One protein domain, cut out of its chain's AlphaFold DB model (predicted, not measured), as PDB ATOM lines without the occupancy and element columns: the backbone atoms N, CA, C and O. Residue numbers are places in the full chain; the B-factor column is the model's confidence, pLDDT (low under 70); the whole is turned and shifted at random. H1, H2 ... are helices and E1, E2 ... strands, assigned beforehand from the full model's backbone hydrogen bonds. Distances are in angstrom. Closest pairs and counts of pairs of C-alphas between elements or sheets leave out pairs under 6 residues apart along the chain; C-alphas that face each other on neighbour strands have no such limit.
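AT A GLANCE: This is residues 21 to 144 and 158 to 225 of the 228 residues of an uncharacterized protein of Bdellovibrio sp. ArHS (UniProt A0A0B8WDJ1). Six strands, E2, E5, E6, E13, E11 and E7, make a small closed barrel, and E8, E14 and E15 prolong its sheet beyond E7. H1 and H2 pack on the outside, the hairpin of E3 and E4 packs on E2, and E9 and E10 form a short ribbon at the cut. The 192 printed residues include two named helices and 15 named strands, in the order E1, H1, E2 to E6, H2, E7 to E15; neighbour strands are antiparallel and the class is mostly strand. The whole is compact, with a radius of gyration of the C-alphas of 16.0 A and spans of 47 by 40 by 33 A.

HOW THE PARTS SIT: Start at E1, residues 21 to 23, where N 21 is within hydrogen-bond range of O 81 of E5, residues 74 to 82, at 2.8 A. H1, residues 28 to 32, is on the barrel, outside it, at a height over the sheet of 7.7 A; its Gly 31 and Phe 42 of E2, residues 42 to 50, have the closest C-alphas of the two, 5.4 A apart. E2 has E5 on one side, with N 45 to O 74 at 2.8 A, and E7, residues 115 to 126, on the other, with N 44 to O 121 at 2.8 A. E3, residues 59 to 63, and E4, residues 68 to 72, form a hairpin, with N 61 to O 70 at 2.9 A. E5 forms a hairpin with E6, residues 89 to 96, with N 80 to O 90 at 2.9 A; E6 pairs on with E13, residues 192 to 201, N 91 to O 197 being 3.0 A. H2, residues 97 to 109, is on the barrel, outside it, at a height over the sheet of 8.0 A. On one side of E7 lie E8, residues 131 to 138, with N 124 to O 133 at 3.0 A, and E11, residues 164 to 168, with N 116 to O 166 at 2.8 A. E11 closes the ring to E13, with N 167 to O 200 at 2.8 A. E9, residues 140 to 143, pairs with E10, residues 158 to 161; E12, residues 177 to 179, with E13; and E14, residues 206 to 212, with E8 and E15, residues 218 to 224. Every O i to N i+4 pair is within range in H1, and 8 of 9 in H2.

IN THESE COORDINATES: Find C-alpha 21, where E1 begins, at (-16.444, -5.448, -30.398). E7 runs 35.3 A, E13 27.5 A and H2 18.9 A. E15 ends at C-alpha 224, (-26.788, -2.463, -42.249).

THE WHOLE: The C-alphas farthest apart, Arg 109 and Thr 128, are 49.4 A apart. Residues 145 to 157 are not printed, with 7.6 A between C-alphas 144 and 158. The link E12 to E13 is long. Confidence is under 70 at residues 142 to 144, 158 to 159 and 170 to 174.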
ATOM      1  N   LEU A  21     -16.188  -4.083 -30.831       93.19
ATOM      2  CA  LEU A  21     -16.444  -5.448 -30.398       93.19
ATOM      3  C   LEU A  21     -15.363  -6.346 -30.989       93.19
ATOM      4  O   LEU A  21     -15.253  -6.446 -32.210       93.19
ATOM      5  N   GLU A  22     -14.600  -7.016 -30.136       95.19
ATOM      6  CA  GLU A  22     -13.489  -7.857 -30.566       95.19
ATOM      7  C   GLU A  22     -13.488  -9.191 -29.818       95.19
ATOM      8  O   GLU A  22     -13.672  -9.252 -28.603       95.19
ATOM      9  N   PHE A  23     -13.287 -10.262 -30.576       95.81
ATOM     10  CA  PHE A  23     -13.035 -11.607 -30.086       95.81
ATOM     11  C   PHE A  23     -11.735 -12.084 -30.728       95.81
ATOM     12  O   PHE A  23     -11.739 -12.580 -31.859       95.81
ATOM     13  N   THR A  24     -10.623 -11.891 -30.023       91.06
ATOM     14  CA  THR A  24      -9.324 -12.461 -30.392       91.06
ATOM     15  C   THR A  24      -9.170 -13.850 -29.777       91.06
ATOM     16  O   THR A  24      -9.887 -14.215 -28.843       91.06
ATOM     17  N   ASP A  25      -8.245 -14.637 -30.326       89.38
ATOM     18  CA  ASP A  25      -7.779 -15.890 -29.720       89.38
ATOM     19  C   ASP A  25      -8.870 -16.951 -29.504       89.38
ATOM     20  O   ASP A  25      -8.852 -17.718 -28.537       89.38
ATOM     21  N   LEU A  26      -9.832 -17.029 -30.428       97.19
ATOM     22  CA  LEU A  26     -10.826 -18.096 -30.412       97.19
ATOM     23  C   LEU A  26     -10.153 -19.430 -30.765       97.19
ATOM     24  O   LEU A  26      -9.510 -19.579 -31.807       97.19
ATOM     25  N   SER A  27     -10.313 -20.420 -29.887       97.00
ATOM     26  CA  SER A  27      -9.647 -21.714 -29.998       97.00
ATOM     27  C   SER A  27     -10.218 -22.538 -31.148       97.00
ATOM     28  O   SER A  27     -11.335 -23.061 -31.092       97.00
ATOM     29  N   LEU A  28      -9.403 -22.712 -32.189       95.94
ATOM     30  CA  LEU A  28      -9.698 -23.618 -33.298       95.94
ATOM     31  C   LEU A  28      -9.775 -25.075 -32.833       95.94
ATOM     32  O   LEU A  28     -10.611 -25.829 -33.331       95.94
ATOM     33  N   SER A  29      -8.936 -25.460 -31.868       94.12
ATOM     34  CA  SER A  29      -8.959 -26.799 -31.285       94.12
ATOM     35  C   SER A  29     -10.296 -27.054 -30.597       94.12
ATOM     36  O   SER A  29     -10.918 -28.058 -30.902       94.12
ATOM     37  N   GLN A  30     -10.826 -26.120 -29.797       95.19
ATOM     38  CA  GLN A  30     -12.172 -26.275 -29.226       95.19
ATOM     39  C   GLN A  30     -13.282 -26.243 -30.287       95.19
ATOM     40  O   GLN A  30     -14.233 -27.018 -30.210       95.19
ATOM     41  N   GLY A  31     -13.163 -25.384 -31.306       95.19
ATOM     42  CA  GLY A  31     -14.155 -25.287 -32.383       95.19
ATOM     43  C   GLY A  31     -14.259 -26.543 -33.258       95.19
ATOM     44  O   GLY A  31     -15.319 -26.837 -33.807       95.19
ATOM     45  N   PHE A  32     -13.182 -27.317 -33.386       94.25
ATOM     46  CA  PHE A  32     -13.181 -28.569 -34.147       94.25
ATOM     47  C   PHE A  32     -13.267 -29.818 -33.260       94.25
ATOM     48  O   PHE A  32     -13.913 -30.803 -33.631       94.25
ATOM     49  N   GLU A  33     -12.618 -29.798 -32.105       92.38
ATOM     50  CA  GLU A  33     -12.422 -30.894 -31.152       92.38
ATOM     51  C   GLU A  33     -12.836 -30.454 -29.749       92.38
ATOM     52  O   GLU A  33     -12.039 -30.437 -28.814       92.38
ATOM     53  N   PHE A  34     -14.108 -30.090 -29.613       94.81
ATOM     54  CA  PHE A  34     -14.648 -29.645 -28.338       94.81
ATOM     55  C   PHE A  34     -14.336 -30.628 -27.202       94.81
ATOM     56  O   PHE A  34     -14.679 -31.814 -27.270       94.81
ATOM     57  N   ASN A  35     -13.732 -30.098 -26.144       93.44
ATOM     58  CA  ASN A  35     -13.424 -30.800 -24.912       93.44
ATOM     59  C   ASN A  35     -14.190 -30.129 -23.769       93.44
ATOM     60  O   ASN A  35     -13.986 -28.950 -23.500       93.44
ATOM     61  N   GLU A  36     -15.023 -30.887 -23.052       91.50
ATOM     62  CA  GLU A  36     -15.813 -30.365 -21.924       91.50
ATOM     63  C   GLU A  36     -14.958 -29.806 -20.777       91.50
ATOM     64  O   GLU A  36     -15.428 -28.962 -20.019       91.50
ATOM     65  N   SER A  37     -13.710 -30.270 -20.643       92.81
ATOM     66  CA  SER A  37     -12.748 -29.738 -19.665       92.81
ATOM     67  C   SER A  37     -12.050 -28.465 -20.148       92.81
ATOM     68  O   SER A  37     -11.385 -27.788 -19.361       92.81
ATOM     69  N   GLY A  38     -12.182 -28.165 -21.440       93.19
ATOM     70  CA  GLY A  38     -11.741 -26.928 -22.052       93.19
ATOM     71  C   GLY A  38     -12.434 -25.718 -21.456       93.19
ATOM     72  O   GLY A  38     -13.573 -25.790 -20.996       93.19
ATOM     73  N   ARG A  39     -11.724 -24.595 -21.467       95.31
ATOM     74  CA  ARG A  39     -12.244 -23.303 -20.988       95.31
ATOM     75  C   ARG A  39     -12.046 -22.193 -22.003       95.31
ATOM     76  O   ARG A  39     -12.405 -21.048 -21.760       95.31
ATOM     77  N   GLU A  40     -11.458 -22.523 -23.144       96.38
ATOM     78  CA  GLU A  40     -11.195 -21.570 -24.197       96.38
ATOM     79  C   GLU A  40     -12.502 -21.202 -24.898       96.38
ATOM     80  O   GLU A  40     -13.380 -22.044 -25.121       96.38
ATOM     81  N   ASN A  41     -12.619 -19.927 -25.256       97.19
ATOM     82  CA  ASN A  41     -13.693 -19.436 -26.106       97.19
ATOM     83  C   ASN A  41     -13.470 -19.946 -27.531       97.19
ATOM     84  O   ASN A  41     -12.332 -20.115 -27.968       97.19
ATOM     85  N   PHE A  42     -14.542 -20.172 -28.279       98.00
ATOM     86  CA  PHE A  42     -14.450 -20.651 -29.656       98.00
ATOM     87  C   PHE A  42     -15.687 -20.260 -30.452       98.00
ATOM     88  O   PHE A  42     -16.720 -19.915 -29.880       98.00
ATOM     89  N   GLY A  43     -15.607 -20.323 -31.780       97.75
ATOM     90  CA  GLY A  43     -16.750 -20.033 -32.637       97.75
ATOM     91  C   GLY A  43     -16.930 -21.034 -33.764       97.75
ATOM     92  O   GLY A  43     -15.981 -21.659 -34.232       97.75
ATOM     93  N   HIS A  44     -18.169 -21.153 -34.222       98.12
ATOM     94  CA  HIS A  44     -18.561 -21.939 -35.380       98.12
ATOM     95  C   HIS A  44     -19.153 -21.033 -36.454       98.12
ATOM     96  O   HIS A  44     -20.064 -20.245 -36.187       98.12
ATOM     97  N   LEU A  45     -18.697 -21.234 -37.685       97.88
ATOM     98  CA  LEU A  45     -19.371 -20.790 -38.893       97.88
ATOM     99  C   LEU A  45     -20.334 -21.904 -39.320       97.88
ATOM    100  O   LEU A  45     -19.903 -22.972 -39.756       97.88
ATOM    101  N   THR A  46     -21.636 -21.693 -39.141       96.62
ATOM    102  CA  THR A  46     -22.655 -22.739 -39.334       96.62
ATOM    103  C   THR A  46     -23.207 -22.771 -40.753       96.62
ATOM    104  O   THR A  46     -23.584 -23.839 -41.229       96.62
ATOM    105  N   SER A  47     -23.206 -21.638 -41.456       96.62
ATOM    106  CA  SER A  47     -23.499 -21.577 -42.888       96.62
ATOM    107  C   SER A  47     -22.664 -20.501 -43.570       96.62
ATOM    108  O   SER A  47     -22.402 -19.453 -42.983       96.62
ATOM    109  N   LEU A  48     -22.306 -20.744 -44.828       97.25
ATOM    110  CA  LEU A  48     -21.622 -19.789 -45.688       97.25
ATOM    111  C   LEU A  48     -22.136 -19.946 -47.115       97.25
ATOM    112  O   LEU A  48     -22.213 -21.053 -47.648       97.25
ATOM    113  N   GLN A  49     -22.431 -18.824 -47.743       96.06
ATOM    114  CA  GLN A  49     -22.689 -18.721 -49.162       96.06
ATOM    115  C   GLN A  49     -21.909 -17.527 -49.698       96.06
ATOM    116  O   GLN A  49     -21.890 -16.471 -49.069       96.06
ATOM    117  N   VAL A  50     -21.269 -17.712 -50.849       94.25
ATOM    118  CA  VAL A  50     -20.597 -16.645 -51.597       94.25
ATOM    119  C   VAL A  50     -21.201 -16.619 -52.995       94.25
ATOM    120  O   VAL A  50     -21.214 -17.637 -53.688       94.25
ATOM    121  N   ASP A  51     -21.741 -15.471 -53.384       91.81
ATOM    122  CA  ASP A  51     -22.620 -15.286 -54.535       91.81
ATOM    123  C   ASP A  51     -23.763 -16.319 -54.526       91.81
ATOM    124  O   ASP A  51     -24.566 -16.365 -53.592       91.81
ATOM    125  N   SER A  52     -23.846 -17.177 -55.542       91.12
ATOM    126  CA  SER A  52     -24.854 -18.242 -55.644       91.12
ATOM    127  C   SER A  52     -24.359 -19.604 -55.142       91.12
ATOM    128  O   SER A  52     -25.066 -20.598 -55.284       91.12
ATOM    129  N   ILE A  53     -23.144 -19.680 -54.588       94.81
ATOM    130  CA  ILE A  53     -22.526 -20.942 -54.170       94.81
ATOM    131  C   ILE A  53     -22.653 -21.111 -52.660       94.81
ATOM    132  O   ILE A  53     -22.007 -20.404 -51.885       94.81
ATOM    133  N   THR A  54     -23.457 -22.086 -52.245       96.81
ATOM    134  CA  THR A  54     -23.553 -22.530 -50.851       96.81
ATOM    135  C   THR A  54     -22.431 -23.512 -50.534       96.81
ATOM    136  O   THR A  54     -22.220 -24.488 -51.252       96.81
ATOM    137  N   PHE A  55     -21.721 -23.265 -49.437       97.62
ATOM    138  CA  PHE A  55     -20.634 -24.119 -48.980       97.62
ATOM    139  C   PHE A  55     -21.188 -25.272 -48.137       97.62
ATOM    140  O   PHE A  55     -21.964 -25.024 -47.209       97.62
ATOM    141  N   PRO A  56     -20.792 -26.524 -48.420       97.81
ATOM    142  CA  PRO A  56     -21.150 -27.662 -47.587       97.81
ATOM    143  C   PRO A  56     -20.669 -27.491 -46.141       97.81
ATOM    144  O   PRO A  56     -19.516 -27.131 -45.896       97.81
ATOM    145  N   ALA A  57     -21.537 -27.810 -45.182       97.19
ATOM    146  CA  ALA A  57     -21.167 -27.966 -43.778       97.19
ATOM    147  C   ALA A  57     -20.502 -29.341 -43.571       97.19
ATOM    148  O   ALA A  57     -21.112 -30.279 -43.058       97.19
ATOM    149  N   ASP A  58     -19.276 -29.478 -44.072       97.12
ATOM    150  CA  ASP A  58     -18.522 -30.733 -44.173       97.12
ATOM    151  C   ASP A  58     -17.704 -31.073 -42.918       97.12
ATOM    152  O   ASP A  58     -17.089 -32.138 -42.837       97.12
ATOM    153  N   LEU A  59     -17.711 -30.192 -41.919       96.25
ATOM    154  CA  LEU A  59     -17.024 -30.382 -40.651       96.25
ATOM    155  C   LEU A  59     -18.035 -30.638 -39.535       96.25
ATOM    156  O   LEU A  59     -19.205 -30.276 -39.618       96.25
ATOM    157  N   THR A  60     -17.581 -31.276 -38.460       95.38
ATOM    158  CA  THR A  60     -18.398 -31.511 -37.263       95.38
ATOM    159  C   THR A  60     -17.883 -30.655 -36.114       95.38
ATOM    160  O   THR A  60     -16.705 -30.744 -35.771       95.38
ATOM    161  N   GLY A  61     -18.782 -29.880 -35.507       94.50
ATOM    162  CA  GLY A  61     -18.576 -29.189 -34.234       94.50
ATOM    163  C   GLY A  61     -19.523 -29.722 -33.159       94.50
ATOM    164  O   GLY A  61     -20.474 -30.450 -33.456       94.50
ATOM    165  N   VAL A  62     -19.284 -29.359 -31.900       96.00
ATOM    166  CA  VAL A  62     -20.181 -29.682 -30.778       96.00
ATOM    167  C   VAL A  62     -20.769 -28.393 -30.233       96.00
ATOM    168  O   VAL A  62     -20.038 -27.470 -29.897       96.00
ATOM    169  N   ASN A  63     -22.093 -28.323 -30.122       94.19
ATOM    170  CA  ASN A  63     -22.726 -27.229 -29.400       94.19
ATOM    171  C   ASN A  63     -22.555 -27.479 -27.890       94.19
ATOM    172  O   ASN A  63     -23.141 -28.439 -27.382       94.19
ATOM    173  N   PRO A  64     -21.808 -26.634 -27.160       94.12
ATOM    174  CA  PRO A  64     -21.495 -26.894 -25.759       94.12
ATOM    175  C   PRO A  64     -22.711 -26.739 -24.830       94.12
ATOM    176  O   PRO A  64     -22.702 -27.275 -23.728       94.12
ATOM    177  N   LEU A  65     -23.781 -26.065 -25.277       92.19
ATOM    178  CA  LEU A  65     -25.012 -25.882 -24.498       92.19
ATOM    179  C   LEU A  65     -25.905 -27.128 -24.555       92.19
ATOM    180  O   LEU A  65     -26.545 -27.480 -23.572       92.19
ATOM    181  N   SER A  66     -25.974 -27.792 -25.714       91.31
ATOM    182  CA  SER A  66     -26.808 -28.990 -25.903       91.31
ATOM    183  C   SER A  66     -26.025 -30.299 -25.852       91.31
ATOM    184  O   SER A  66     -26.635 -31.367 -25.839       91.31
ATOM    185  N   LYS A  67     -24.687 -30.223 -25.872       91.19
ATOM    186  CA  LYS A  67     -23.746 -31.347 -25.990       91.19
ATOM    187  C   LYS A  67     -23.969 -32.217 -27.232       91.19
ATOM    188  O   LYS A  67     -23.520 -33.360 -27.300       91.19
ATOM    189  N   LYS A  68     -24.665 -31.685 -28.241       92.94
ATOM    190  CA  LYS A  68     -24.936 -32.383 -29.502       92.94
ATOM    191  C   LYS A  68     -23.940 -31.968 -30.571       92.94
ATOM    192  O   LYS A  68     -23.560 -30.801 -30.673       92.94
ATOM    193  N   ARG A  69     -23.562 -32.939 -31.401       93.44
ATOM    194  CA  ARG A  69     -22.797 -32.696 -32.624       93.44
ATOM    195  C   ARG A  69     -23.684 -32.011 -33.661       93.44
ATOM    196  O   ARG A  69     -24.859 -32.347 -33.796       93.44
ATOM    197  N   SER A  70     -23.105 -31.072 -34.393       92.19
ATOM    198  CA  SER A  70     -23.740 -30.379 -35.511       92.19
ATOM    199  C   SER A  70     -22.742 -30.190 -36.642       92.19
ATOM    200  O   SER A  70     -21.562 -29.931 -36.393       92.19
ATOM    201  N   SER A  71     -23.226 -30.268 -37.876       95.81
ATOM    202  CA  SER A  71     -22.441 -29.899 -39.048       95.81
ATOM    203  C   SER A  71     -22.141 -28.398 -39.044       95.81
ATOM    204  O   SER A  71     -23.021 -27.586 -38.752       95.81
ATOM    205  N   ILE A  72     -20.901 -28.038 -39.356       97.25
ATOM    206  CA  ILE A  72     -20.413 -26.662 -39.475       97.25
ATOM    207  C   ILE A  72     -19.611 -26.527 -40.772       97.25
ATOM    208  O   ILE A  72     -19.075 -27.508 -41.285       97.25
ATOM    209  N   VAL A  73     -19.514 -25.310 -41.297       97.94
ATOM    210  CA  VAL A  73     -18.675 -24.995 -42.462       97.94
ATOM    211  C   VAL A  73     -17.224 -24.743 -42.039       97.94
ATOM    212  O   VAL A  73     -16.289 -25.073 -42.768       97.94
ATOM    213  N   GLY A  74     -17.021 -24.172 -40.848       97.56
ATOM    214  CA  GLY A  74     -15.696 -23.844 -40.327       97.56
ATOM    215  C   GLY A  74     -15.697 -23.444 -38.855       97.56
ATOM    216  O   GLY A  74     -16.755 -23.231 -38.259       97.56
ATOM    217  N   ALA A  75     -14.502 -23.322 -38.278       97.81
ATOM    218  CA  ALA A  75     -14.293 -22.790 -36.931       97.81
ATOM    219  C   ALA A  75     -13.723 -21.370 -37.008       97.81
ATOM    220  O   ALA A  75     -12.861 -21.097 -37.838       97.81
ATOM    221  N   ILE A  76     -14.204 -20.469 -36.159       98.31
ATOM    222  CA  ILE A  76     -13.810 -19.056 -36.150       98.31
ATOM    223  C   ILE A  76     -12.610 -18.883 -35.218       98.31
ATOM    224  O   ILE A  76     -12.647 -19.369 -34.089       98.31
ATOM    225  N   SER A  77     -11.577 -18.183 -35.689       96.94
ATOM    226  CA  SER A  77     -10.369 -17.851 -34.924       96.94
ATOM    227  C   SER A  77     -10.348 -16.402 -34.443       96.94
ATOM    228  O   SER A  77      -9.773 -16.118 -33.394       96.94
ATOM    229  N   SER A  78     -10.997 -15.484 -35.163       97.44
ATOM    230  CA  SER A  78     -11.197 -14.119 -34.680       97.44
ATOM    231  C   SER A  78     -12.400 -13.433 -35.316       97.44
ATOM    232  O   SER A  78     -12.828 -13.771 -36.422       97.44
ATOM    233  N   TYR A  79     -12.933 -12.446 -34.602       97.00
ATOM    234  CA  TYR A  79     -13.965 -11.537 -35.085       97.00
ATOM    235  C   TYR A  79     -13.697 -10.131 -34.553       97.00
ATOM    236  O   TYR A  79     -13.430  -9.970 -33.363       97.00
ATOM    237  N   SER A  80     -13.835  -9.109 -35.393       95.44
ATOM    238  CA  SER A  80     -13.850  -7.720 -34.937       95.44
ATOM    239  C   SER A  80     -14.867  -6.874 -35.695       95.44
ATOM    240  O   SER A  80     -15.102  -7.049 -36.890       95.44
ATOM    241  N   TRP A  81     -15.497  -5.947 -34.982       94.19
ATOM    242  CA  TRP A  81     -16.446  -4.996 -35.541       94.19
ATOM    243  C   TRP A  81     -16.437  -3.714 -34.722       94.19
ATOM    244  O   TRP A  81     -16.804  -3.711 -33.548       94.19
ATOM    245  N   THR A  82     -16.071  -2.603 -35.352       90.88
ATOM    246  CA  THR A  82     -16.294  -1.272 -34.783       90.88
ATOM    247  C   THR A  82     -17.787  -0.988 -34.857       90.88
ATOM    248  O   THR A  82     -18.284  -0.609 -35.913       90.88
ATOM    249  N   THR A  83     -18.523  -1.255 -33.775       82.75
ATOM    250  CA  THR A  83     -19.987  -1.302 -33.749       82.75
ATOM    251  C   THR A  83     -20.567  -0.023 -34.333       82.75
ATOM    252  O   THR A  83     -20.464   1.057 -33.750       82.75
ATOM    253  N   GLY A  84     -21.148  -0.159 -35.518       85.25
ATOM    254  CA  GLY A  84     -21.660   0.932 -36.324       85.25
ATOM    255  C   GLY A  84     -22.403   0.362 -37.521       85.25
ATOM    256  O   GLY A  84     -21.979  -0.633 -38.107       85.25
ATOM    257  N   LEU A  85     -23.511   1.004 -37.887       88.94
ATOM    258  CA  LEU A  85     -24.437   0.523 -38.917       88.94
ATOM    259  C   LEU A  85     -23.743   0.201 -40.248       88.94
ATOM    260  O   LEU A  85     -23.986  -0.840 -40.843       88.94
ATOM    261  N   LYS A  86     -22.824   1.069 -40.683       89.50
ATOM    262  CA  LYS A  86     -22.092   0.925 -41.952       89.50
ATOM    263  C   LYS A  86     -20.671   0.379 -41.790       89.50
ATOM    264  O   LYS A  86     -19.954   0.252 -42.781       89.50
ATOM    265  N   ALA A  87     -20.246   0.119 -40.556       90.56
ATOM    266  CA  ALA A  87     -18.881  -0.293 -40.278       90.56
ATOM    267  C   ALA A  87     -18.660  -1.745 -40.724       90.56
ATOM    268  O   ALA A  87     -19.549  -2.580 -40.525       90.56
ATOM    269  N   PRO A  88     -17.504  -2.060 -41.326       91.56
ATOM    270  CA  PRO A  88     -17.213  -3.414 -41.757       91.56
ATOM    271  C   PRO A  88     -16.984  -4.354 -40.566       91.56
ATOM    272  O   PRO A  88     -16.557  -3.932 -39.490       91.56
ATOM    273  N   MET A  89     -17.258  -5.635 -40.785       94.00
ATOM    274  CA  MET A  89     -16.936  -6.724 -39.866       94.00
ATOM    275  C   MET A  89     -15.758  -7.514 -40.420       94.00
ATOM    276  O   MET A  89     -15.793  -7.941 -41.573       94.00
ATOM    277  N   ASN A  90     -14.751  -7.759 -39.595       94.25
ATOM    278  CA  ASN A  90     -13.635  -8.626 -39.938       94.25
ATOM    279  C   ASN A  90     -13.841  -9.986 -39.288       94.25
ATOM    280  O   ASN A  90     -14.125 -10.079 -38.093       94.25
ATOM    281  N   LEU A  91     -13.677 -11.048 -40.068       95.69
ATOM    282  CA  LEU A  91     -13.820 -12.417 -39.593       95.69
ATOM    283  C   LEU A  91     -12.648 -13.252 -40.108       95.69
ATOM    284  O   LEU A  91     -12.380 -13.278 -41.311       95.69
ATOM    285  N   SER A  92     -11.990 -13.972 -39.201       96.62
ATOM    286  CA  SER A  92     -11.030 -15.022 -39.544       96.62
ATOM    287  C   SER A  92     -11.570 -16.378 -39.114       96.62
ATOM    288  O   SER A  92     -12.047 -16.546 -37.991       96.62
ATOM    289  N   PHE A  93     -11.509 -17.359 -40.007       97.50
ATOM    290  CA  PHE A  93     -12.024 -18.702 -39.760       97.50
ATOM    291  C   PHE A  93     -11.277 -19.744 -40.583       97.50
ATOM    292  O   PHE A  93     -10.676 -19.438 -41.610       97.50
ATOM    293  N   ASN A  94     -11.336 -20.994 -40.144       97.69
ATOM    294  CA  ASN A  94     -10.691 -22.111 -40.805       97.69
ATOM    295  C   ASN A  94     -11.724 -22.969 -41.527       97.69
ATOM    296  O   ASN A  94     -12.713 -23.407 -40.937       97.69
ATOM    297  N   LEU A  95     -11.456 -23.227 -42.804       97.56
ATOM    298  CA  LEU A  95     -12.249 -24.098 -43.668       97.56
ATOM    299  C   LEU A  95     -11.494 -25.388 -43.978       97.56
ATOM    300  O   LEU A  95     -10.262 -25.427 -43.935       97.56
ATOM    301  N   SER A  96     -12.228 -26.430 -44.362       97.25
ATOM    302  CA  SER A  96     -11.642 -27.642 -44.931       97.25
ATOM    303  C   SER A  96     -10.906 -27.347 -46.246       97.25
ATOM    304  O   SER A  96     -11.188 -26.371 -46.949       97.25
ATOM    305  N   ALA A  97      -9.978 -28.228 -46.627       96.62
ATOM    306  CA  ALA A  97      -9.302 -28.140 -47.922       96.62
ATOM    307  C   ALA A  97     -10.286 -28.134 -49.115       96.62
ATOM    308  O   ALA A  97     -10.068 -27.412 -50.091       96.62
ATOM    309  N   ALA A  98     -11.379 -28.902 -49.025       97.12
ATOM    310  CA  ALA A  98     -12.408 -28.967 -50.060       97.12
ATOM    311  C   ALA A  98     -13.141 -27.624 -50.207       97.12
ATOM    312  O   ALA A  98     -13.223 -27.082 -51.312       97.12
ATOM    313  N   ASN A  99     -13.577 -27.036 -49.089       97.62
ATOM    314  CA  ASN A  99     -14.248 -25.739 -49.083       97.62
ATOM    315  C   ASN A  99     -13.320 -24.593 -49.510       97.62
ATOM    316  O   ASN A  99     -13.763 -23.679 -50.200       97.62
ATOM    317  N   VAL A 100     -12.019 -24.651 -49.206       96.75
ATOM    318  CA  VAL A 100     -11.043 -23.674 -49.728       96.75
ATOM    319  C   VAL A 100     -10.872 -23.782 -51.240       96.75
ATOM    320  O   VAL A 100     -10.816 -22.759 -51.926       96.75
ATOM    321  N   SER A 101     -10.815 -25.000 -51.782       95.75
ATOM    322  CA  SER A 101     -10.771 -25.207 -53.232       95.75
ATOM    323  C   SER A 101     -12.022 -24.633 -53.907       95.75
ATOM    324  O   SER A 101     -11.918 -23.874 -54.878       95.75
ATOM    325  N   LEU A 102     -13.200 -24.904 -53.332       95.94
ATOM    326  CA  LEU A 102     -14.469 -24.354 -53.799       95.94
ATOM    327  C   LEU A 102     -14.456 -22.821 -53.759       95.94
ATOM    328  O   LEU A 102     -14.749 -22.197 -54.778       95.94
ATOM    329  N   LEU A 103     -14.019 -22.222 -52.647       94.56
ATOM    330  CA  LEU A 103     -13.931 -20.771 -52.465       94.56
ATOM    331  C   LEU A 103     -13.035 -20.119 -53.515       94.56
ATOM    332  O   LEU A 103     -13.457 -19.183 -54.190       94.56
ATOM    333  N   ARG A 104     -11.826 -20.656 -53.721       92.44
ATOM    334  CA  ARG A 104     -10.904 -20.179 -54.764       92.44
ATOM    335  C   ARG A 104     -11.540 -20.251 -56.152       92.44
ATOM    336  O   ARG A 104     -11.359 -19.337 -56.951       92.44
ATOM    337  N   SER A 105     -12.287 -21.317 -56.447       92.12
ATOM    338  CA  SER A 105     -12.984 -21.462 -57.730       92.12
ATOM    339  C   SER A 105     -14.119 -20.445 -57.899       92.12
ATOM    340  O   SER A 105     -14.289 -19.902 -58.987       92.12
ATOM    341  N   THR A 106     -14.861 -20.160 -56.824       90.69
ATOM    342  CA  THR A 106     -15.961 -19.191 -56.814       90.69
ATOM    343  C   THR A 106     -15.432 -17.782 -57.025       90.69
ATOM    344  O   THR A 106     -15.909 -17.099 -57.920       90.69
ATOM    345  N   LEU A 107     -14.380 -17.375 -56.309       86.69
ATOM    346  CA  LEU A 107     -13.800 -16.033 -56.446       86.69
ATOM    347  C   LEU A 107     -13.206 -15.763 -57.831       86.69
ATOM    348  O   LEU A 107     -13.285 -14.641 -58.315       86.69
ATOM    349  N   LYS A 108     -12.634 -16.779 -58.492       86.31
ATOM    350  CA  LYS A 108     -12.116 -16.634 -59.865       86.31
ATOM    351  C   LYS A 108     -13.212 -16.341 -60.894       86.31
ATOM    352  O   LYS A 108     -12.915 -15.762 -61.931       86.31
ATOM    353  N   ARG A 109     -14.445 -16.789 -60.634       81.44
ATOM    354  CA  ARG A 109     -15.614 -16.609 -61.516       81.44
ATOM    355  C   ARG A 109     -16.560 -15.500 -61.043       81.44
ATOM    356  O   ARG A 109     -17.473 -15.144 -61.779       81.44
ATOM    357  N   GLY A 110     -16.398 -15.059 -59.800       74.94
ATOM    358  CA  GLY A 110     -17.357 -14.240 -59.073       74.94
ATOM    359  C   GLY A 110     -17.280 -12.761 -59.416       74.94
ATOM    360  O   GLY A 110     -16.460 -12.305 -60.213       74.94
ATOM    361  N   SER A 111     -18.171 -12.005 -58.786       77.69
ATOM    362  CA  SER A 111     -18.221 -10.553 -58.941       77.69
ATOM    363  C   SER A 111     -17.017  -9.863 -58.295       77.69
ATOM    364  O   SER A 111     -16.351 -10.416 -57.425       77.69
ATOM    365  N   VAL A 112     -16.758  -8.609 -58.680       79.25
ATOM    366  CA  VAL A 112     -15.721  -7.765 -58.045       79.25
ATOM    367  C   VAL A 112     -16.012  -7.548 -56.552       79.25
ATOM    368  O   VAL A 112     -15.088  -7.428 -55.748       79.25
ATOM    369  N   HIS A 113     -17.297  -7.551 -56.190       84.06
ATOM    370  CA  HIS A 113     -17.799  -7.467 -54.820       84.06
ATOM    371  C   HIS A 113     -18.740  -8.643 -54.544       84.06
ATOM    372  O   HIS A 113     -19.958  -8.476 -54.636       84.06
ATOM    373  N   PRO A 114     -18.203  -9.844 -54.265       90.38
ATOM    374  CA  PRO A 114     -19.028 -11.016 -54.020       90.38
ATOM    375  C   PRO A 114     -20.000 -10.781 -52.867       90.38
ATOM    376  O   PRO A 114     -19.601 -10.281 -51.806       90.38
ATOM    377  N   LYS A 115     -21.259 -11.174 -53.060       92.75
ATOM    378  CA  LYS A 115     -22.248 -11.215 -51.977       92.75
ATOM    379  C   LYS A 115     -21.895 -12.372 -51.050       92.75
ATOM    380  O   LYS A 115     -21.592 -13.463 -51.513       92.75
ATOM    381  N   VAL A 116     -21.967 -12.166 -49.744       94.50
ATOM    382  CA  VAL A 116     -21.740 -13.204 -48.740       94.50
ATOM    383  C   VAL A 116     -22.933 -13.272 -47.818       94.50
ATOM    384  O   VAL A 116     -23.374 -12.250 -47.305       94.50
ATOM    385  N   VAL A 117     -23.431 -14.481 -47.596       95.12
ATOM    386  CA  VAL A 117     -24.510 -14.768 -46.650       95.12
ATOM    387  C   VAL A 117     -23.982 -15.786 -45.652       95.12
ATOM    388  O   VAL A 117     -23.528 -16.861 -46.051       95.12
ATOM    389  N   LEU A 118     -23.991 -15.464 -44.359       95.56
ATOM    390  CA  LEU A 118     -23.418 -16.345 -43.343       95.56
ATOM    391  C   LEU A 118     -24.229 -16.401 -42.049       95.56
ATOM    392  O   LEU A 118     -24.904 -15.447 -41.675       95.56
ATOM    393  N   ASN A 119     -24.129 -17.533 -41.353       95.94
ATOM    394  CA  ASN A 119     -24.574 -17.695 -39.971       95.94
ATOM    395  C   ASN A 119     -23.389 -18.127 -39.121       95.94
ATOM    396  O   ASN A 119     -22.581 -18.965 -39.537       95.94
ATOM    397  N   PHE A 120     -23.317 -17.599 -37.906       96.69
ATOM    398  CA  PHE A 120     -22.269 -17.965 -36.973       96.69
ATOM    399  C   PHE A 120     -22.717 -17.848 -35.523       96.69
ATOM    400  O   PHE A 120     -23.718 -17.213 -35.186       96.69
ATOM    401  N   GLN A 121     -21.916 -18.463 -34.665       96.62
ATOM    402  CA  GLN A 121     -22.073 -18.452 -33.222       96.62
ATOM    403  C   GLN A 121     -20.695 -18.516 -32.563       96.62
ATOM    404  O   GLN A 121     -19.841 -19.296 -32.975       96.62
ATOM    405  N   ILE A 122     -20.488 -17.703 -31.537       97.50
ATOM    406  CA  ILE A 122     -19.302 -17.657 -30.688       97.50
ATOM    407  C   ILE A 122     -19.747 -18.011 -29.278       97.50
ATOM    408  O   ILE A 122     -20.731 -17.472 -28.763       97.50
ATOM    409  N   TYR A 123     -19.014 -18.920 -28.657       97.31
ATOM    410  CA  TYR A 123     -19.224 -19.389 -27.303       97.31
ATOM    411  C   TYR A 123     -18.141 -18.840 -26.393       97.31
ATOM    412  O   TYR A 123     -16.970 -18.773 -26.775       97.31
ATOM    413  N   ALA A 124     -18.544 -18.487 -25.179       95.94
ATOM    414  CA  ALA A 124     -17.617 -18.135 -24.123       95.94
ATOM    415  C   ALA A 124     -17.806 -19.046 -22.916       95.94
ATOM    416  O   ALA A 124     -18.926 -19.475 -22.620       95.94
ATOM    417  N   TYR A 125     -16.708 -19.335 -22.224       95.06
ATOM    418  CA  TYR A 125     -16.753 -20.049 -20.959       95.06
ATOM    419  C   TYR A 125     -17.022 -19.071 -19.812       95.06
ATOM    420  O   TYR A 125     -16.400 -18.012 -19.716       95.06
ATOM    421  N   ASN A 126     -17.974 -19.401 -18.943       93.56
ATOM    422  CA  ASN A 126     -18.232 -18.650 -17.724       93.56
ATOM    423  C   ASN A 126     -17.508 -19.323 -16.552       93.56
ATOM    424  O   ASN A 126     -17.889 -20.404 -16.104       93.56
ATOM    425  N   GLU A 127     -16.479 -18.660 -16.024       92.06
ATOM    426  CA  GLU A 127     -15.687 -19.173 -14.902       92.06
ATOM    427  C   GLU A 127     -16.451 -19.228 -13.573       92.06
ATOM    428  O   GLU A 127     -16.055 -19.973 -12.679       92.06
ATOM    429  N   THR A 128     -17.540 -18.481 -13.415       92.00
ATOM    430  CA  THR A 128     -18.362 -18.510 -12.200       92.00
ATOM    431  C   THR A 128     -19.306 -19.704 -12.213       92.00
ATOM    432  O   THR A 128     -19.362 -20.454 -11.244       92.00
ATOM    433  N   THR A 129     -20.020 -19.919 -13.320       91.81
ATOM    434  CA  THR A 129     -20.996 -21.016 -13.442       91.81
ATOM    435  C   THR A 129     -20.387 -22.310 -13.978       91.81
ATOM    436  O   THR A 129     -21.086 -23.314 -14.080       91.81
ATOM    437  N   LYS A 130     -19.098 -22.292 -14.343       93.19
ATOM    438  CA  LYS A 130     -18.352 -23.418 -14.929       93.19
ATOM    439  C   LYS A 130     -19.043 -24.031 -16.147       93.19
ATOM    440  O   LYS A 130     -19.015 -25.243 -16.355       93.19
ATOM    441  N   SER A 131     -19.669 -23.183 -16.958       92.75
ATOM    442  CA  SER A 131     -20.439 -23.602 -18.127       92.75
ATOM    443  C   SER A 131     -20.256 -22.643 -19.297       92.75
ATOM    444  O   SER A 131     -19.937 -21.465 -19.126       92.75
ATOM    445  N   TYR A 132     -20.453 -23.162 -20.506       95.44
ATOM    446  CA  TYR A 132     -20.439 -22.360 -21.721       95.44
ATOM    447  C   TYR A 132     -21.771 -21.645 -21.932       95.44
ATOM    448  O   TYR A 132     -22.840 -22.198 -21.682       95.44
ATOM    449  N   TYR A 133     -21.701 -20.444 -22.495       94.44
ATOM    450  CA  TYR A 133     -22.858 -19.696 -22.971       94.44
ATOM    451  C   TYR A 133     -22.592 -19.133 -24.368       94.44
ATOM    452  O   TYR A 133     -21.452 -19.023 -24.824       94.44
ATOM    453  N   MET A 134     -23.667 -18.806 -25.082       94.44
ATOM    454  CA  MET A 134     -23.580 -18.244 -26.426       94.44
ATOM    455  C   MET A 134     -23.290 -16.746 -26.318       94.44
ATOM    456  O   MET A 134     -24.172 -15.971 -25.963       94.44
ATOM    457  N   LYS A 135     -22.043 -16.352 -26.585       95.62
ATOM    458  CA  LYS A 135     -21.555 -14.985 -26.388       95.62
ATOM    459  C   LYS A 135     -21.999 -14.047 -27.496       95.62
ATOM    460  O   LYS A 135     -22.397 -12.922 -27.218       95.62
ATOM    461  N   PHE A 136     -21.905 -14.488 -28.745       96.00
ATOM    462  CA  PHE A 136     -22.214 -13.646 -29.894       96.00
ATOM    463  C   PHE A 136     -22.699 -14.491 -31.067       96.00
ATOM    464  O   PHE A 136     -22.157 -15.564 -31.312       96.00
ATOM    465  N   LYS A 137     -23.747 -14.057 -31.770       94.81
ATOM    466  CA  LYS A 137     -24.367 -14.853 -32.840       94.81
ATOM    467  C   LYS A 137     -25.168 -14.010 -33.823       94.81
ATOM    468  O   LYS A 137     -25.621 -12.912 -33.488       94.81
ATOM    469  N   THR A 138     -25.443 -14.593 -34.984       92.75
ATOM    470  CA  THR A 138     -26.496 -14.116 -35.889       92.75
ATOM    471  C   THR A 138     -27.874 -14.201 -35.234       92.75
ATOM    472  O   THR A 138     -28.143 -15.090 -34.418       92.75
ATOM    473  N   PHE A 139     -28.748 -13.237 -35.539       87.56
ATOM    474  CA  PHE A 139     -30.054 -13.148 -34.894       87.56
ATOM    475  C   PHE A 139     -30.860 -14.430 -35.078       87.56
ATOM    476  O   PHE A 139     -30.861 -15.052 -36.133       87.56
ATOM    477  N   THR A 140     -31.560 -14.836 -34.029       78.75
ATOM    478  CA  THR A 140     -32.415 -16.017 -34.049       78.75
ATOM    479  C   THR A 140     -33.777 -15.607 -33.532       78.75
ATOM    480  O   THR A 140     -33.857 -14.990 -32.471       78.75
ATOM    481  N   PHE A 141     -34.840 -15.973 -34.238       73.81
ATOM    482  CA  PHE A 141     -36.198 -15.863 -33.719       73.81
ATOM    483  C   PHE A 141     -36.834 -17.242 -33.647       73.81
ATOM    484  O   PHE A 141     -36.441 -18.178 -34.341       73.81
ATOM    485  N   THR A 142     -37.821 -17.375 -32.780       67.38
ATOM    486  CA  THR A 142     -38.610 -18.594 -32.680       67.38
ATOM    487  C   THR A 142     -39.784 -18.488 -33.639       67.38
ATOM    488  O   THR A 142     -40.585 -17.562 -33.523       67.38
ATOM    489  N   GLN A 143     -39.893 -19.413 -34.594       49.84
ATOM    490  CA  GLN A 143     -41.004 -19.419 -35.545       49.84
ATOM    491  C   GLN A 143     -42.133 -20.348 -35.053       49.84
ATOM    492  O   GLN A 143     -41.910 -21.543 -34.862       49.84
ATOM    493  N   GLY A 144     -43.340 -19.783 -34.885       54.00
ATOM    494  CA  GLY A 144     -44.598 -20.455 -34.489       54.00
ATOM    495  C   GLY A 144     -44.948 -20.281 -33.001       54.00
ATOM    496  O   GLY A 144     -44.089 -20.458 -32.148       54.00
ATOM    497  N   LYS A 158     -39.272 -24.152 -32.855       58.28
ATOM    498  CA  LYS A 158     -38.030 -24.240 -33.636       58.28
ATOM    499  C   LYS A 158     -37.408 -22.853 -33.770       58.28
ATOM    500  O   LYS A 158     -38.005 -21.936 -34.334       58.28
ATOM    501  N   ALA A 159     -36.194 -22.709 -33.253       64.88
ATOM    502  CA  ALA A 159     -35.389 -21.512 -33.436       64.88
ATOM    503  C   ALA A 159     -34.884 -21.434 -34.891       64.88
ATOM    504  O   ALA A 159     -34.302 -22.393 -35.402       64.88
ATOM    505  N   VAL A 160     -35.109 -20.299 -35.548       70.69
ATOM    506  CA  VAL A 160     -34.668 -19.990 -36.913       70.69
ATOM    507  C   VAL A 160     -33.603 -18.900 -36.837       70.69
ATOM    508  O   VAL A 160     -33.877 -17.791 -36.380       70.69
ATOM    509  N   SER A 161     -32.373 -19.230 -37.245       77.25
ATOM    510  CA  SER A 161     -31.275 -18.260 -37.355       77.25
ATOM    511  C   SER A 161     -31.392 -17.515 -38.677       77.25
ATOM    512  O   SER A 161     -31.443 -18.147 -39.732       77.25
ATOM    513  N   LEU A 162     -31.432 -16.189 -38.611       85.56
ATOM    514  CA  LEU A 162     -31.371 -15.317 -39.772       85.56
ATOM    515  C   LEU A 162     -29.903 -15.046 -40.106       85.56
ATOM    516  O   LEU A 162     -29.192 -14.520 -39.246       85.56
ATOM    517  N   PRO A 163     -29.439 -15.401 -41.316       91.56
ATOM    518  CA  PRO A 163     -28.083 -15.082 -41.727       91.56
ATOM    519  C   PRO A 163     -27.887 -13.573 -41.837       91.56
ATOM    520  O   PRO A 163     -28.843 -12.828 -42.057       91.56
ATOM    521  N   ILE A 164     -26.631 -13.146 -41.738       92.81
ATOM    522  CA  ILE A 164     -26.238 -11.804 -42.156       92.81
ATOM    523  C   ILE A 164     -25.748 -11.824 -43.602       92.81
ATOM    524  O   ILE A 164     -25.108 -12.782 -44.043       92.81
ATOM    525  N   GLU A 165     -26.040 -10.753 -44.322       93.81
ATOM    526  CA  GLU A 165     -25.669 -10.517 -45.705       93.81
ATOM    527  C   GLU A 165     -24.705  -9.334 -45.811       93.81
ATOM    528  O   GLU A 165     -24.999  -8.220 -45.375       93.81
ATOM    529  N   GLY A 166     -23.555  -9.564 -46.431       92.88
ATOM    530  CA  GLY A 166     -22.536  -8.555 -46.687       92.88
ATOM    531  C   GLY A 166     -21.989  -8.650 -48.106       92.88
ATOM    532  O   GLY A 166     -22.292  -9.579 -48.849       92.88
ATOM    533  N   SER A 167     -21.142  -7.699 -48.478       92.06
ATOM    534  CA  SER A 167     -20.247  -7.816 -49.629       92.06
ATOM    535  C   SER A 167     -18.815  -7.908 -49.140       92.06
ATOM    536  O   SER A 167     -18.438  -7.231 -48.178       92.06
ATOM    537  N   LEU A 168     -18.011  -8.723 -49.818       90.25
ATOM    538  CA  LEU A 168     -16.571  -8.686 -49.613       90.25
ATOM    539  C   LEU A 168     -16.002  -7.413 -50.236       90.25
ATOM    540  O   LEU A 168     -16.226  -7.120 -51.418       90.25
ATOM    541  N   LYS A 169     -15.227  -6.672 -49.446       75.69
ATOM    542  CA  LYS A 169     -14.396  -5.582 -49.957       75.69
ATOM    543  C   LYS A 169     -12.971  -6.053 -50.185       75.69
ATOM    544  O   LYS A 169     -12.504  -7.005 -49.569       75.69
ATOM    545  N   LYS A 170     -12.287  -5.380 -51.113       68.88
ATOM    546  CA  LYS A 170     -10.865  -5.608 -51.366       68.88
ATOM    547  C   LYS A 170     -10.086  -5.334 -50.082       68.88
ATOM    548  O   LYS A 170     -10.081  -4.203 -49.611       68.88
ATOM    549  N   LEU A 171      -9.410  -6.358 -49.582       63.50
ATOM    550  CA  LEU A 171      -8.352  -6.227 -48.593       63.50
ATOM    551  C   LEU A 171      -7.101  -5.647 -49.273       63.50
ATOM    552  O   LEU A 171      -6.953  -5.736 -50.498       63.50
ATOM    553  N   ASP A 172      -6.204  -5.064 -48.478       57.97
ATOM    554  CA  ASP A 172      -4.918  -4.473 -48.879       57.97
ATOM    555  C   ASP A 172      -4.232  -5.309 -49.982       57.97
ATOM    556  O   ASP A 172      -3.717  -6.398 -49.723       57.97
ATOM    557  N   GLY A 173      -4.270  -4.825 -51.232       54.41
ATOM    558  CA  GLY A 173      -3.643  -5.494 -52.382       54.41
ATOM    559  C   GLY A 173      -4.561  -6.228 -53.378       54.41
ATOM    560  O   GLY A 173      -4.106  -7.176 -54.007       54.41
ATOM    561  N   ASN A 174      -5.803  -5.770 -53.597       61.59
ATOM    562  CA  ASN A 174      -6.737  -6.181 -54.677       61.59
ATOM    563  C   ASN A 174      -7.595  -7.447 -54.480       61.59
ATOM    564  O   ASN A 174      -8.492  -7.658 -55.300       61.59
ATOM    565  N   SER A 175      -7.401  -8.253 -53.432       70.00
ATOM    566  CA  SER A 175      -8.205  -9.472 -53.222       70.00
ATOM    567  C   SER A 175      -9.353  -9.240 -52.231       70.00
ATOM    568  O   SER A 175      -9.110  -8.668 -51.171       70.00
ATOM    569  N   PRO A 176     -10.589  -9.707 -52.504       77.94
ATOM    570  CA  PRO A 176     -11.727  -9.573 -51.584       77.94
ATOM    571  C   PRO A 176     -11.581 -10.388 -50.285       77.94
ATOM    572  O   PRO A 176     -12.369 -10.229 -49.358       77.94
ATOM    573  N   LEU A 177     -10.599 -11.294 -50.222       88.06
ATOM    574  CA  LEU A 177     -10.252 -12.054 -49.023       88.06
ATOM    575  C   LEU A 177      -8.795 -12.537 -49.050       88.06
ATOM    576  O   LEU A 177      -8.160 -12.554 -50.110       88.06
ATOM    577  N   LYS A 178      -8.273 -12.963 -47.897       91.50
ATOM    578  CA  LYS A 178      -6.955 -13.609 -47.765       91.50
ATOM    579  C   LYS A 178      -7.153 -15.079 -47.383       91.50
ATOM    580  O   LYS A 178      -7.932 -15.383 -46.486       91.50
ATOM    581  N   ILE A 179      -6.465 -15.991 -48.068       93.25
ATOM    582  CA  ILE A 179      -6.419 -17.423 -47.723       93.25
ATOM    583  C   ILE A 179      -4.965 -17.758 -47.433       93.25
ATOM    584  O   ILE A 179      -4.109 -17.445 -48.255       93.25
ATOM    585  N   ALA A 180      -4.690 -18.409 -46.305       94.12
ATOM    586  CA  ALA A 180      -3.351 -18.886 -45.992       94.12
ATOM    587  C   ALA A 180      -2.851 -19.889 -47.051       94.12
ATOM    588  O   ALA A 180      -3.597 -20.761 -47.505       94.12
ATOM    589  N   ASP A 181      -1.574 -19.789 -47.419       91.69
ATOM    590  CA  ASP A 181      -0.954 -20.704 -48.385       91.69
ATOM    591  C   ASP A 181      -0.744 -22.105 -47.797       91.69
ATOM    592  O   ASP A 181      -0.898 -23.115 -48.488       91.69
ATOM    593  N   ASN A 182      -0.459 -22.159 -46.496       93.69
ATOM    594  CA  ASN A 182      -0.196 -23.386 -45.758       93.69
ATOM    595  C   ASN A 182      -1.393 -23.782 -44.882       93.69
ATOM    596  O   ASN A 182      -2.112 -22.907 -44.385       93.69
ATOM    597  N   PRO A 183      -1.615 -25.092 -44.666       94.12
ATOM    598  CA  PRO A 183      -2.633 -25.547 -43.733       94.12
ATOM    599  C   PRO A 183      -2.288 -25.108 -42.306       94.12
ATOM    600  O   PRO A 183      -1.118 -25.025 -41.930       94.12
ATOM    601  N   SER A 184      -3.314 -24.850 -41.500       92.75
ATOM    602  CA  SER A 184      -3.144 -24.505 -40.092       92.75
ATOM    603  C   SER A 184      -2.557 -25.676 -39.308       92.75
ATOM    604  O   SER A 184      -2.981 -26.820 -39.471       92.75
ATOM    605  N   SER A 185      -1.623 -25.374 -38.409       90.94
ATOM    606  CA  SER A 185      -1.062 -26.326 -37.447       90.94
ATOM    607  C   SER A 185      -1.908 -26.485 -36.181       90.94
ATOM    608  O   SER A 185      -1.664 -27.409 -35.411       90.94
ATOM    609  N   ALA A 186      -2.907 -25.619 -35.958       85.81
ATOM    610  CA  ALA A 186      -3.711 -25.609 -34.731       85.81
ATOM    611  C   ALA A 186      -4.587 -26.864 -34.567       85.81
ATOM    612  O   ALA A 186      -4.947 -27.234 -33.452       85.81
ATOM    613  N   VAL A 187      -4.934 -27.517 -35.682       86.94
ATOM    614  CA  VAL A 187      -5.675 -28.782 -35.711       86.94
ATOM    615  C   VAL A 187      -5.080 -29.677 -36.788       86.94
ATOM    616  O   VAL A 187      -5.045 -29.301 -37.959       86.94
ATOM    617  N   THR A 188      -4.622 -30.865 -36.393       84.50
ATOM    618  CA  THR A 188      -3.842 -31.773 -37.252       84.50
ATOM    619  C   THR A 188      -4.654 -32.933 -37.824       84.50
ATOM    620  O   THR A 188      -4.229 -33.546 -38.802       84.50
ATOM    621  N   ARG A 189      -5.845 -33.221 -37.277       87.69
ATOM    622  CA  ARG A 189      -6.681 -34.357 -37.710       87.69
ATOM    623  C   ARG A 189      -7.175 -34.270 -39.163       87.69
ATOM    624  O   ARG A 189      -7.521 -35.286 -39.753       87.69
ATOM    625  N   PHE A 190      -7.239 -33.068 -39.740       91.25
ATOM    626  CA  PHE A 190      -7.541 -32.842 -41.155       91.25
ATOM    627  C   PHE A 190      -6.907 -31.531 -41.631       91.25
ATOM    628  O   PHE A 190      -6.726 -30.588 -40.858       91.25
ATOM    629  N   LYS A 191      -6.607 -31.446 -42.932       95.00
ATOM    630  CA  LYS A 191      -6.084 -30.215 -43.535       95.00
ATOM    631  C   LYS A 191      -7.160 -29.134 -43.552       95.00
ATOM    632  O   LYS A 191      -8.219 -29.306 -44.159       95.00
ATOM    633  N   ASN A 192      -6.844 -28.008 -42.933       95.81
ATOM    634  CA  ASN A 192      -7.696 -26.834 -42.876       95.81
ATOM    635  C   ASN A 192      -6.864 -25.574 -43.106       95.81
ATOM    636  O   ASN A 192      -5.663 -25.581 -42.851       95.81
ATOM    637  N   TYR A 193      -7.486 -24.519 -43.610       97.31
ATOM    638  CA  TYR A 193      -6.797 -23.293 -44.001       97.31
ATOM    639  C   TYR A 193      -7.527 -22.092 -43.434       97.31
ATOM    640  O   TYR A 193      -8.758 -22.035 -43.481       97.31
ATOM    641  N   THR A 194      -6.759 -21.130 -42.938       96.88
ATOM    642  CA  THR A 194      -7.297 -19.862 -42.457       96.88
ATOM    643  C   THR A 194      -7.723 -18.994 -43.634       96.88
ATOM    644  O   THR A 194      -6.976 -18.800 -44.594       96.88
ATOM    645  N   VAL A 195      -8.937 -18.469 -43.533       96.12
ATOM    646  CA  VAL A 195      -9.558 -17.510 -44.437       96.12
ATOM    647  C   VAL A 195      -9.876 -16.261 -43.628       96.12
ATOM    648  O   VAL A 195     -10.430 -16.357 -42.535       96.12
ATOM    649  N   GLN A 196      -9.523 -15.099 -44.164       95.31
ATOM    650  CA  GLN A 196      -9.813 -13.797 -43.576       95.31
ATOM    651  C   GLN A 196     -10.659 -12.990 -44.549       95.31
ATOM    652  O   GLN A 196     -10.286 -12.841 -45.717       95.31
ATOM    653  N   ILE A 197     -11.782 -12.476 -44.062       93.88
ATOM    654  CA  ILE A 197     -12.713 -11.658 -44.836       93.88
ATOM    655  C   ILE A 197     -12.998 -10.344 -44.115       93.88
ATOM    656  O   ILE A 197     -13.055 -10.304 -42.887       93.88
ATOM    657  N   GLU A 198     -13.249  -9.303 -44.903       93.56
ATOM    658  CA  GLU A 198     -13.892  -8.072 -44.451       93.56
ATOM    659  C   GLU A 198     -15.264  -7.972 -45.126       93.56
ATOM    660  O   GLU A 198     -15.375  -7.967 -46.356       93.56
ATOM    661  N   LEU A 199     -16.316  -7.907 -44.315       92.88
ATOM    662  CA  LEU A 199     -17.697  -7.801 -44.757       92.88
ATOM    663  C   LEU A 199     -18.197  -6.384 -44.562       92.88
ATOM    664  O   LEU A 199     -18.263  -5.882 -43.444       92.88
ATOM    665  N   SER A 200     -18.613  -5.758 -45.654       92.06
ATOM    666  CA  SER A 200     -19.379  -4.517 -45.607       92.06
ATOM    667  C   SER A 200     -20.870  -4.802 -45.738       92.06
ATOM    668  O   SER A 200     -21.241  -5.698 -46.500       92.06
ATOM    669  N   PRO A 201     -21.729  -4.037 -45.051       91.50
ATOM    670  CA  PRO A 201     -23.165  -4.235 -45.150       91.50
ATOM    671  C   PRO A 201     -23.642  -3.993 -46.580       91.50
ATOM    672  O   PRO A 201     -23.139  -3.108 -47.278       91.50
ATOM    673  N   ILE A 202     -24.625  -4.783 -46.997       85.94
ATOM    674  CA  ILE A 202     -25.338  -4.622 -48.265       85.94
ATOM    675  C   ILE A 202     -26.841  -4.634 -48.020       85.94
ATOM    676  O   ILE A 202     -27.308  -5.149 -47.005       85.94
ATOM    677  N   GLY A 203     -27.584  -4.096 -48.983       78.56
ATOM    678  CA  GLY A 203     -29.037  -4.000 -48.912       78.56
ATOM    679  C   GLY A 203     -29.524  -2.718 -48.242       78.56
ATOM    680  O   GLY A 203     -28.742  -1.841 -47.870       78.56
ATOM    681  N   THR A 204     -30.845  -2.618 -48.144       72.88
ATOM    682  CA  THR A 204     -31.579  -1.454 -47.628       72.88
ATOM    683  C   THR A 204     -32.153  -1.688 -46.232       72.88
ATOM    684  O   THR A 204     -32.698  -0.764 -45.637       72.88
ATOM    685  N   GLU A 205     -32.020  -2.904 -45.696       80.94
ATOM    686  CA  GLU A 205     -32.596  -3.293 -44.409       80.94
ATOM    687  C   GLU A 205     -31.543  -3.441 -43.306       80.94
ATOM    688  O   GLU A 205     -30.390  -3.826 -43.530       80.94
ATOM    689  N   GLU A 206     -31.982  -3.164 -42.077       87.50
ATOM    690  CA  GLU A 206     -31.203  -3.375 -40.865       87.50
ATOM    691  C   GLU A 206     -31.194  -4.861 -40.488       87.50
ATOM    692  O   GLU A 206     -32.229  -5.490 -40.255       87.50
ATOM    693  N   GLN A 207     -29.996  -5.414 -40.363       91.25
ATOM    694  CA  GLN A 207     -29.746  -6.780 -39.936       91.25
ATOM    695  C   GLN A 207     -29.343  -6.807 -38.467       91.25
ATOM    696  O   GLN A 207     -28.789  -5.851 -37.923       91.25
ATOM    697  N   ASN A 208     -29.621  -7.931 -37.814       91.06
ATOM    698  CA  ASN A 208     -29.526  -8.025 -36.367       91.06
ATOM    699  C   ASN A 208     -28.533  -9.096 -35.932       91.06
ATOM    700  O   ASN A 208     -28.453 -10.186 -36.498       91.06
ATOM    701  N   LEU A 209     -27.820  -8.783 -34.861       92.38
ATOM    702  CA  LEU A 209     -26.887  -9.656 -34.170       92.38
ATOM    703  C   LEU A 209     -27.235  -9.655 -32.684       92.38
ATOM    704  O   LEU A 209     -27.809  -8.694 -32.169       92.38
ATOM    705  N   ILE A 210     -26.900 -10.735 -31.987       93.31
ATOM    706  CA  ILE A 210     -27.128 -10.850 -30.546       93.31
ATOM    707  C   ILE A 210     -25.783 -10.979 -29.846       93.31
ATOM    708  O   ILE A 210     -25.037 -11.916 -30.123       93.31
ATOM    709  N   LEU A 211     -25.507 -10.053 -28.929       93.88
ATOM    710  CA  LEU A 211     -24.372 -10.071 -28.012       93.88
ATOM    711  C   LEU A 211     -24.879 -10.345 -26.598       93.88
ATOM    712  O   LEU A 211     -25.651  -9.561 -26.060       93.88
ATOM    713  N   ALA A 212     -24.420 -11.421 -25.979       92.56
ATOM    714  CA  ALA A 212     -24.682 -11.696 -24.577       92.56
ATOM    715  C   ALA A 212     -23.659 -10.946 -23.710       92.56
ATOM    716  O   ALA A 212     -22.453 -11.193 -23.802       92.56
ATOM    717  N   GLU A 213     -24.100 -10.024 -22.858       85.62
ATOM    718  CA  GLU A 213     -23.215  -9.380 -21.876       85.62
ATOM    719  C   GLU A 213     -22.812 -10.399 -20.802       85.62
ATOM    720  O   GLU A 213     -21.629 -10.539 -20.484       85.62
ATOM    721  N   ASN A 214     -23.782 -11.207 -20.373       84.31
ATOM    722  CA  ASN A 214     -23.634 -12.395 -19.534       84.31
ATOM    723  C   ASN A 214     -24.645 -13.475 -20.004       84.31
ATOM    724  O   ASN A 214     -25.387 -13.210 -20.951       84.31
ATOM    725  N   PRO A 215     -24.695 -14.681 -19.400       81.88
ATOM    726  CA  PRO A 215     -25.608 -15.743 -19.841       81.88
ATOM    727  C   PRO A 215     -27.099 -15.363 -19.880       81.88
ATOM    728  O   PRO A 215     -27.846 -15.951 -20.660       81.88
ATOM    729  N   ASP A 216     -27.514 -14.376 -19.085       83.19
ATOM    730  CA  ASP A 216     -28.914 -13.996 -18.875       83.19
ATOM    731  C   ASP A 216     -29.302 -12.696 -19.604       83.19
ATOM    732  O   ASP A 216     -30.481 -12.440 -19.851       83.19
ATOM    733  N   ILE A 217     -28.320 -11.869 -19.979       84.56
ATOM    734  CA  ILE A 217     -28.533 -10.547 -20.580       84.56
ATOM    735  C   ILE A 217     -28.062 -10.546 -22.031       84.56
ATOM    736  O   ILE A 217     -26.864 -10.588 -22.319       84.56
ATOM    737  N   ASN A 218     -29.023 -10.417 -22.948       88.94
ATOM    738  CA  ASN A 218     -28.781 -10.293 -24.381       88.94
ATOM    739  C   ASN A 218     -29.027  -8.863 -24.865       88.94
ATOM    740  O   ASN A 218     -30.100  -8.294 -24.669       88.94
ATOM    741  N   LYS A 219     -28.053  -8.325 -25.590       90.19
ATOM    742  CA  LYS A 219     -28.124  -7.061 -26.307       90.19
ATOM    743  C   LYS A 219     -28.282  -7.326 -27.799       90.19
ATOM    744  O   LYS A 219     -27.494  -8.050 -28.410       90.19
ATOM    745  N   LYS A 220     -29.300  -6.711 -28.395       90.88
ATOM    746  CA  LYS A 220     -29.487  -6.685 -29.846       90.88
ATOM    747  C   LYS A 220     -28.590  -5.600 -30.443       90.88
ATOM    748  O   LYS A 220     -28.629  -4.458 -29.990       90.88
ATOM    749  N   LEU A 221     -27.781  -5.967 -31.430       91.31
ATOM    750  CA  LEU A 221     -26.932  -5.056 -32.191       91.31
ATOM    751  C   LEU A 221     -27.421  -4.987 -33.634       91.31
ATOM    752  O   LEU A 221     -27.804  -6.006 -34.209       91.31
ATOM    753  N   SER A 222     -27.366  -3.789 -34.198       91.56
ATOM    754  CA  SER A 222     -27.863  -3.477 -35.534       91.56
ATOM    755  C   SER A 222     -26.705  -3.233 -36.494       91.56
ATOM    756  O   SER A 222     -25.762  -2.507 -36.168       91.56
ATOM    757  N   TRP A 223     -26.785  -3.813 -37.685       91.94
ATOM    758  CA  TRP A 223     -25.802  -3.670 -38.753       91.94
ATOM    759  C   TRP A 223     -26.511  -3.598 -40.101       91.94
ATOM    760  O   TRP A 223     -27.467  -4.327 -40.323       91.94
ATOM    761  N   GLY A 224     -26.071  -2.732 -41.004       88.25
ATOM    762  CA  GLY A 224     -26.788  -2.463 -42.249       88.25
ATOM    763  C   GLY A 224     -27.268  -1.026 -42.368       88.25
ATOM    764  O   GLY A 224     -26.936  -0.155 -41.563       88.25
ATOM    765  N   VAL A 225     -28.032  -0.760 -43.419       79.88
ATOM    766  CA  VAL A 225     -28.607   0.563 -43.655       79.88
ATOM    767  C   VAL A 225     -29.937   0.656 -42.916       79.88
ATOM    768  O   VAL A 225     -30.772  -0.234 -43.006       79.88
TER     769      VAL A 225